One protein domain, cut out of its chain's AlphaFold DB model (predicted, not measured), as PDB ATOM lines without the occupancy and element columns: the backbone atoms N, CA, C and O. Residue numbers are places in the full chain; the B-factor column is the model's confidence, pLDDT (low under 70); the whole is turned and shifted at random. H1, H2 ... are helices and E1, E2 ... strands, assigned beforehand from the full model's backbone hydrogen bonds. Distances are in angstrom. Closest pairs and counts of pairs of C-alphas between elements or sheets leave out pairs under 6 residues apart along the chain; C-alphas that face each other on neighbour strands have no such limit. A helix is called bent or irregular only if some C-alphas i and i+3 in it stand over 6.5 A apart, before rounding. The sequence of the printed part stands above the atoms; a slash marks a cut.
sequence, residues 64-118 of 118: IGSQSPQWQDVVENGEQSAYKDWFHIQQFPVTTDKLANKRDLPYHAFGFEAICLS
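AT A GLANCE: This is residues 64 to 118 of the 118 residues of the protein "Aamy domain-containing protein" of Streptococcus mitis 18/56 (UniProt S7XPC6). What is the shape? There is little regular structure: helix H1 is near one end, and loop residues 81 to 114 run to the other end and fold back to short strand E1, beside the first residues. How large is it? Of 55 printed residues, 15 are in H1 and then E1, mostly helix. It is compact, radius of gyration of the C-alphas 10.1 A, spanning 28 by 19 by 15 A.

IN THESE COORDINATES: Where is H1? Residues 69 to 80 span 14.7 A from C-alpha 69 at (11.287, 95.217, 96.293); H1 is irregular, C-alphas 76 and 79 being 9.5 A apart. Where is E1? Residues 115 to 117 span 6.6 A to C-alpha 117 at (19.273, 100.039, 107.192).

HOW THE PARTS SIT: What pairs with E1? No named strand; residues 64 to 65 pair antiparallel with 115 to 116. How near is H1? The closest C-alphas, Trp 71 and Cys 116, are 7.4 A apart. In H1, 6 of 8 O i to N i+4 pairs are within hydrogen-bond range.

THE WHOLE: Is it continuous? The printed part has no cut; H1 to E1 is a long link. Where is confidence low? Residues 96, 98 to 100, 102, 111 to 115 and 118 are under 70.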
ATOM      1  N   ILE A  64      14.361  97.623 106.594       93.25
ATOM      2  CA  ILE A  64      13.482  96.772 105.788       93.25
ATOM      3  C   ILE A  64      14.162  95.425 105.513       93.25
ATOM      4  O   ILE A  64      15.389  95.299 105.564       93.25
ATOM      5  N   GLY A  65      13.373  94.392 105.228       92.00
ATOM      6  CA  GLY A  65      13.878  93.080 104.839       92.00
ATOM      7  C   GLY A  65      14.690  93.126 103.547       92.00
ATOM      8  O   GLY A  65      14.319  93.812 102.593       92.00
ATOM      9  N   SER A  66      15.754  92.322 103.468       90.94
ATOM     10  CA  SER A  66      16.558  92.197 102.246       90.94
ATOM     11  C   SER A  66      15.744  91.702 101.049       90.94
ATOM     12  O   SER A  66      16.124  91.929  99.914       90.94
ATOM     13  N   GLN A  67      14.622  91.015 101.271       91.69
ATOM     14  CA  GLN A  67      13.748  90.534 100.196       91.69
ATOM     15  C   GLN A  67      12.705  91.572  99.753       91.69
ATOM     16  O   GLN A  67      11.845  91.246  98.939       91.69
ATOM     17  N   SER A  68      12.746  92.794 100.290       94.44
ATOM     18  CA  SER A  68      11.855  93.872  99.859       94.44
ATOM     19  C   SER A  68      12.133  94.293  98.411       94.44
ATOM     20  O   SER A  68      13.292  94.282  97.983       94.44
ATOM     21  N   PRO A  69      11.105  94.723  97.656       96.00
ATOM     22  CA  PRO A  69      11.287  95.217  96.293       96.00
ATOM     23  C   PRO A  69      12.300  96.365  96.194       96.00
ATOM     24  O   PRO A  69      13.082  96.416  95.253       96.00
ATOM     25  N   GLN A  70      12.322  97.256  97.188       95.94
ATOM     26  CA  GLN A  70      13.205  98.419  97.226       95.94
ATOM     27  C   GLN A  70      14.670  98.009  97.362       95.94
ATOM     28  O   GLN A  70      15.520  98.529  96.645       95.94
ATOM     29  N   TRP A  71      14.975  97.052  98.246       94.25
ATOM     30  CA  TRP A  71      16.345  96.556  98.366       94.25
ATOM     31  C   TRP A  71      16.767  95.736  97.145       94.25
ATOM     32  O   TRP A  71      17.895  95.870  96.678       94.25
ATOM     33  N   GLN A  72      15.875  94.905  96.599       94.88
ATOM     34  CA  GLN A  72      16.182  94.122  95.399       94.88
ATOM     35  C   GLN A  72      16.464  95.020  94.184       94.88
ATOM     36  O   GLN A  72      17.401  94.738  93.442       94.88
ATOM     37  N   ASP A  73      15.752  96.142  94.036       96.88
ATOM     38  CA  ASP A  73      16.044  97.139  92.999       96.88
ATOM     39  C   ASP A  73      17.446  97.753  93.162       96.88
ATOM     40  O   ASP A  73      18.162  97.924  92.181       96.88
ATOM     41  N   VAL A  74      17.891  98.015  94.396       95.94
ATOM     42  CA  VAL A  74      19.267  98.470  94.675       95.94
ATOM     43  C   VAL A  74      20.301  97.403  94.323       95.94
ATOM     44  O   VAL A  74      21.353  97.730  93.777       95.94
ATOM     45  N   VAL A  75      20.023  96.131  94.617       93.25
ATOM     46  CA  VAL A  75      20.919  95.016  94.270       93.25
ATOM     47  C   VAL A  75      21.053  94.869  92.752       93.25
ATOM     48  O   VAL A  75      22.159  94.648  92.264       93.25
ATOM     49  N   GLU A  76      19.956  95.015  92.010       95.25
ATOM     50  CA  GLU A  76      19.934  94.872  90.552       95.25
ATOM     51  C   GLU A  76      20.513  96.098  89.829       95.25
ATOM     52  O   GLU A  76      21.347  95.957  88.933       95.25
ATOM     53  N   ASN A  77      20.109  97.304  90.237       96.44
ATOM     54  CA  ASN A  77      20.378  98.546  89.507       96.44
ATOM     55  C   ASN A  77      21.503  99.399  90.117       96.44
ATOM     56  O   ASN A  77      21.987 100.335  89.475       96.44
ATOM     57  N   GLY A  78      21.946  99.098  91.340       95.38
ATOM     58  CA  GLY A  78      23.043  99.795  92.011       95.38
ATOM     59  C   GLY A  78      22.849 101.314  92.047       95.38
ATOM     60  O   GLY A  78      21.815 101.816  92.484       95.38
ATOM     61  N   GLU A  79      23.831 102.062  91.534       96.44
ATOM     62  CA  GLU A  79      23.799 103.534  91.474       96.44
ATOM     63  C   GLU A  79      22.647 104.120  90.640       96.44
ATOM     64  O   GLU A  79      22.351 105.315  90.769       96.44
ATOM     65  N   GLN A  80      22.017 103.302  89.789       97.62
ATOM     66  CA  GLN A  80      20.870 103.677  88.958       97.62
ATOM     67  C   GLN A  80      19.524 103.371  89.629       97.62
ATOM     68  O   GLN A  80      18.483 103.752  89.094       97.62
ATOM     69  N   SER A  81      19.524 102.703  90.786       98.00
ATOM     70  CA  SER A  81      18.303 102.437  91.544       98.00
ATOM     71  C   SER A  81      17.645 103.736  92.001       98.00
ATOM     72  O   SER A  81      18.301 104.636  92.535       98.00
ATOM     73  N   ALA A  82      16.318 103.797  91.871       97.88
ATOM     74  CA  ALA A  82      15.519 104.890  92.421       97.88
ATOM     75  C   ALA A  82      15.516 104.902  93.963       97.88
ATOM     76  O   ALA A  82      15.182 105.918  94.568       97.88
ATOM     77  N   TYR A  83      15.899 103.786  94.591       97.12
ATOM     78  CA  TYR A  83      15.888 103.588  96.038       97.12
ATOM     79  C   TYR A  83      17.284 103.645  96.666       97.12
ATOM     80  O   TYR A  83      17.413 103.419  97.862       97.12
ATOM     81  N   LYS A  84      18.347 103.959  95.915       96.00
ATOM     82  CA  LYS A  84      19.718 103.972  96.460       96.00
ATOM     83  C   LYS A  84      19.885 104.864  97.697       96.00
ATOM     84  O   LYS A  84      20.593 104.491  98.624       96.00
ATOM     85  N   ASP A  85      19.197 106.006  97.717       96.50
ATOM     86  CA  ASP A  85      19.270 106.996  98.798       96.50
ATOM     87  C   ASP A  85      18.306 106.673  99.954       96.50
ATOM     88  O   ASP A  85      18.269 107.397 100.945       96.50
ATOM     89  N   TRP A  86      17.524 105.592  99.840       95.44
ATOM     90  CA  TRP A  86      16.748 105.039 100.951       95.44
ATOM     91  C   TRP A  86      17.594 104.175 101.872       95.44
ATOM     92  O   TRP A  86      17.025 103.625 102.796       95.44
ATOM     93  N   PHE A  87      18.882 103.959 101.588       93.75
ATOM     94  CA  PHE A  87      19.723 103.065 102.375       93.75
ATOM     95  C   PHE A  87      21.099 103.662 102.628       93.75
ATOM     96  O   PHE A  87      21.669 104.389 101.812       93.75
ATOM     97  N   HIS A  88      21.703 103.259 103.740       91.75
ATOM     98  CA  HIS A  88      23.086 103.601 104.047       91.75
ATOM     99  C   HIS A  88      24.072 102.680 103.309       91.75
ATOM    100  O   HIS A  88      24.569 101.697 103.868       91.75
ATOM    101  N   ILE A  89      24.364 103.010 102.049       92.00
ATOM    102  CA  ILE A  89      25.277 102.261 101.171       92.00
ATOM    103  C   ILE A  89      26.677 102.885 101.213       92.00
ATOM    104  O   ILE A  89      26.835 104.097 101.089       92.00
ATOM    105  N   GLN A  90      27.703 102.053 101.393       90.44
ATOM    106  CA  GLN A  90      29.108 102.469 101.433       90.44
ATOM    107  C   GLN A  90      29.786 102.354 100.065       90.44
ATOM    108  O   GLN A  90      30.588 103.213  99.707       90.44
ATOM    109  N   GLN A  91      29.481 101.299  99.303       91.19
ATOM    110  CA  GLN A  91      30.000 101.129  97.946       91.19
ATOM    111  C   GLN A  91      29.017 100.356  97.062       91.19
ATOM    112  O   GLN A  91      28.252  99.518  97.543       91.19
ATOM    113  N   PHE A  92      29.126 100.573  95.754       91.50
ATOM    114  CA  PHE A  92      28.507  99.736  94.730       91.50
ATOM    115  C   PHE A  92      29.566  98.898  93.985       91.50
ATOM    116  O   PHE A  92      30.716  99.330  93.884       91.50
ATOM    117  N   PRO A  93      29.208  97.720  93.437       90.75
ATOM    118  CA  PRO A  93      27.926  97.037  93.618       90.75
ATOM    119  C   PRO A  93      27.759  96.529  95.059       90.75
ATOM    120  O   PRO A  93      28.737  96.174  95.723       90.75
ATOM    121  N   VAL A  94      26.515  96.488  95.541       88.25
ATOM    122  CA  VAL A  94      26.213  95.835  96.818       88.25
ATOM    123  C   VAL A  94      26.295  94.317  96.630       88.25
ATOM    124  O   VAL A  94      25.790  93.785  95.646       88.25
ATOM    125  N   THR A  95      26.946  93.604  97.551       79.06
ATOM    126  CA  THR A  95      26.971  92.132  97.560       79.06
ATOM    127  C   THR A  95      26.054  91.594  98.651       79.06
ATOM    128  O   THR A  95      25.980  92.138  99.754       79.06
ATOM    129  N   THR A  96      25.348  90.513  98.335       67.88
ATOM    130  CA  THR A  96      24.537  89.729  99.275       67.88
ATOM    131  C   THR A  96      25.238  88.438  99.706       67.88
ATOM    132  O   THR A  96      24.649  87.621 100.420       67.88
ATOM    133  N   ASP A  97      26.498  88.251  99.306       70.25
ATOM    134  CA  ASP A  97      27.282  87.078  99.664       70.25
ATOM    135  C   ASP A  97      27.455  86.988 101.180       70.25
ATOM    136  O   ASP A  97      27.608  87.987 101.890       70.25
ATOM    137  N   LYS A  98      27.471  85.753 101.698       62.16
ATOM    138  CA  LYS A  98      27.831  85.504 103.096       62.16
ATOM    139  C   LYS A  98      29.307  85.834 103.290       62.16
ATOM    140  O   LYS A  98      30.168  84.965 103.172       62.16
ATOM    141  N   LEU A  99      29.585  87.092 103.604       61.47
ATOM    142  CA  LEU A  99      30.912  87.536 103.992       61.47
ATOM    143  C   LEU A  99      31.321  86.824 105.285       61.47
ATOM    144  O   LEU A  99      30.520  86.667 106.211       61.47
ATOM    145  N   ALA A 100      32.589  86.415 105.354       67.00
ATOM    146  CA  ALA A 100      33.165  85.812 106.555       67.00
ATOM    147  C   ALA A 100      33.051  86.751 107.772       67.00
ATOM    148  O   ALA A 100      32.901  86.295 108.905       67.00
ATOM    149  N   ASN A 101      33.061  88.063 107.525       71.31
ATOM    150  CA  ASN A 101      32.828  89.102 108.511       71.31
ATOM    151  C   ASN A 101      31.730  90.053 108.015       71.31
ATOM    152  O   ASN A 101      31.876  90.742 107.011       71.31
ATOM    153  N   LYS A 102      30.620  90.115 108.757       67.00
ATOM    154  CA  LYS A 102      29.459  90.960 108.427       67.00
ATOM    155  C   LYS A 102      29.741  92.463 108.528       67.00
ATOM    156  O   LYS A 102      28.935  93.249 108.053       67.00
ATOM    157  N   ARG A 103      30.859  92.876 109.139       70.75
ATOM    158  CA  ARG A 103      31.289  94.285 109.130       70.75
ATOM    159  C   ARG A 103      31.826  94.739 107.777       70.75
ATOM    160  O   ARG A 103      31.908  95.939 107.561       70.75
ATOM    161  N   ASP A 104      32.152  93.801 106.896       77.94
ATOM    162  CA  ASP A 104      32.716  94.100 105.580       77.94
ATOM    163  C   ASP A 104      31.612  94.258 104.518       77.94
ATOM    164  O   ASP A 104      31.891  94.287 103.321       77.94
ATOM    165  N   LEU A 105      30.341  94.322 104.945       80.56
ATOM    166  CA  LEU A 105      29.216  94.572 104.052       80.56
ATOM    167  C   LEU A 105      29.363  95.952 103.396       80.56
ATOM    168  O   LEU A 105      29.664  96.926 104.083       80.56
ATOM    169  N   PRO A 106      29.058  96.074 102.093       82.44
ATOM    170  CA  PRO A 106      29.115  97.350 101.384       82.44
ATOM    171  C   PRO A 106      27.951  98.299 101.733       82.44
ATOM    172  O   PRO A 106      27.732  99.291 101.045       82.44
ATOM    173  N   TYR A 107      27.184  97.993 102.780       82.81
ATOM    174  CA  TYR A 107      26.047  98.753 103.296       82.81
ATOM    175  C   TYR A 107      25.862  98.453 104.788       82.81
ATOM    176  O   TYR A 107      26.350  97.443 105.300       82.81
ATOM    177  N   HIS A 108      25.140  99.317 105.499       83.31
ATOM    178  CA  HIS A 108      24.819  99.077 106.903       83.31
ATOM    179  C   HIS A 108      23.606  98.143 107.067       83.31
ATOM    180  O   HIS A 108      22.572  98.314 106.421       83.31
ATOM    181  N   ALA A 109      23.717  97.187 107.991       80.69
ATOM    182  CA  ALA A 109      22.646  96.272 108.385       80.69
ATOM    183  C   ALA A 109      22.331  96.411 109.884       80.69
ATOM    184  O   ALA A 109      23.225  96.687 110.692       80.69
ATOM    185  N   PHE A 110      21.064  96.234 110.261       71.38
ATOM    186  CA  PHE A 110      20.632  96.281 111.661       71.38
ATOM    187  C   PHE A 110      20.620  94.874 112.248       71.38
ATOM    188  O   PHE A 110      19.972  93.996 111.709       71.38
ATOM    189  N   GLY A 111      21.321  94.613 113.351       62.12
ATOM    190  CA  GLY A 111      21.479  93.228 113.806       62.12
ATOM    191  C   GLY A 111      22.147  92.353 112.733       62.12
ATOM    192  O   GLY A 111      22.354  92.731 111.586       62.12
ATOM    193  N   PHE A 112      22.578  91.154 113.082       53.59
ATOM    194  CA  PHE A 112      23.325  90.320 112.139       53.59
ATOM    195  C   PHE A 112      22.403  89.570 111.153       53.59
ATOM    196  O   PHE A 112      22.770  88.491 110.691       53.59
ATOM    197  N   GLU A 113      21.213  90.084 110.852       55.28
ATOM    198  CA  GLU A 113      20.217  89.450 109.978       55.28
ATOM    199  C   GLU A 113      20.139  90.136 108.611       55.28
ATOM    200  O   GLU A 113      20.766  91.166 108.378       55.28
ATOM    201  N   ALA A 114      19.405  89.529 107.677       61.66
ATOM    202  CA  ALA A 114      19.219  90.038 106.321       61.66
ATOM    203  C   ALA A 114      18.225  91.219 106.308       61.66
ATOM    204  O   ALA A 114      17.120  91.124 105.768       61.66
ATOM    205  N   ILE A 115      18.604  92.310 106.971       68.19
ATOM    206  CA  ILE A 115      17.850  93.560 107.047       68.19
ATOM    207  C   ILE A 115      18.756  94.742 106.731       68.19
ATOM    208  O   ILE A 115      19.881  94.838 107.222       68.19
ATOM    209  N   CYS A 116      18.251  95.633 105.887       72.69
ATOM    210  CA  CYS A 116      19.005  96.739 105.318       72.69
ATOM    211  C   CYS A 116      18.570  98.030 105.995       72.69
ATOM    212  O   CYS A 116      17.372  98.301 106.108       72.69
ATOM    213  N   LEU A 117      19.546  98.787 106.498       72.44
ATOM    214  CA  LEU A 117      19.273 100.039 107.192       72.44
ATOM    215  C   LEU A 117      18.821 101.094 106.197       72.44
ATOM    216  O   LEU A 117      19.553 101.393 105.248       72.44
ATOM    217  N   SER A 118      17.626 101.619 106.461       60.44
ATOM    218  CA  SER A 118      17.010 102.699 105.706       60.44
ATOM    219  C   SER A 118      17.509 104.068 106.146       60.44
ATOM    220  O   SER A 118      17.582 104.235 107.386       60.44
TER     221      SER A 118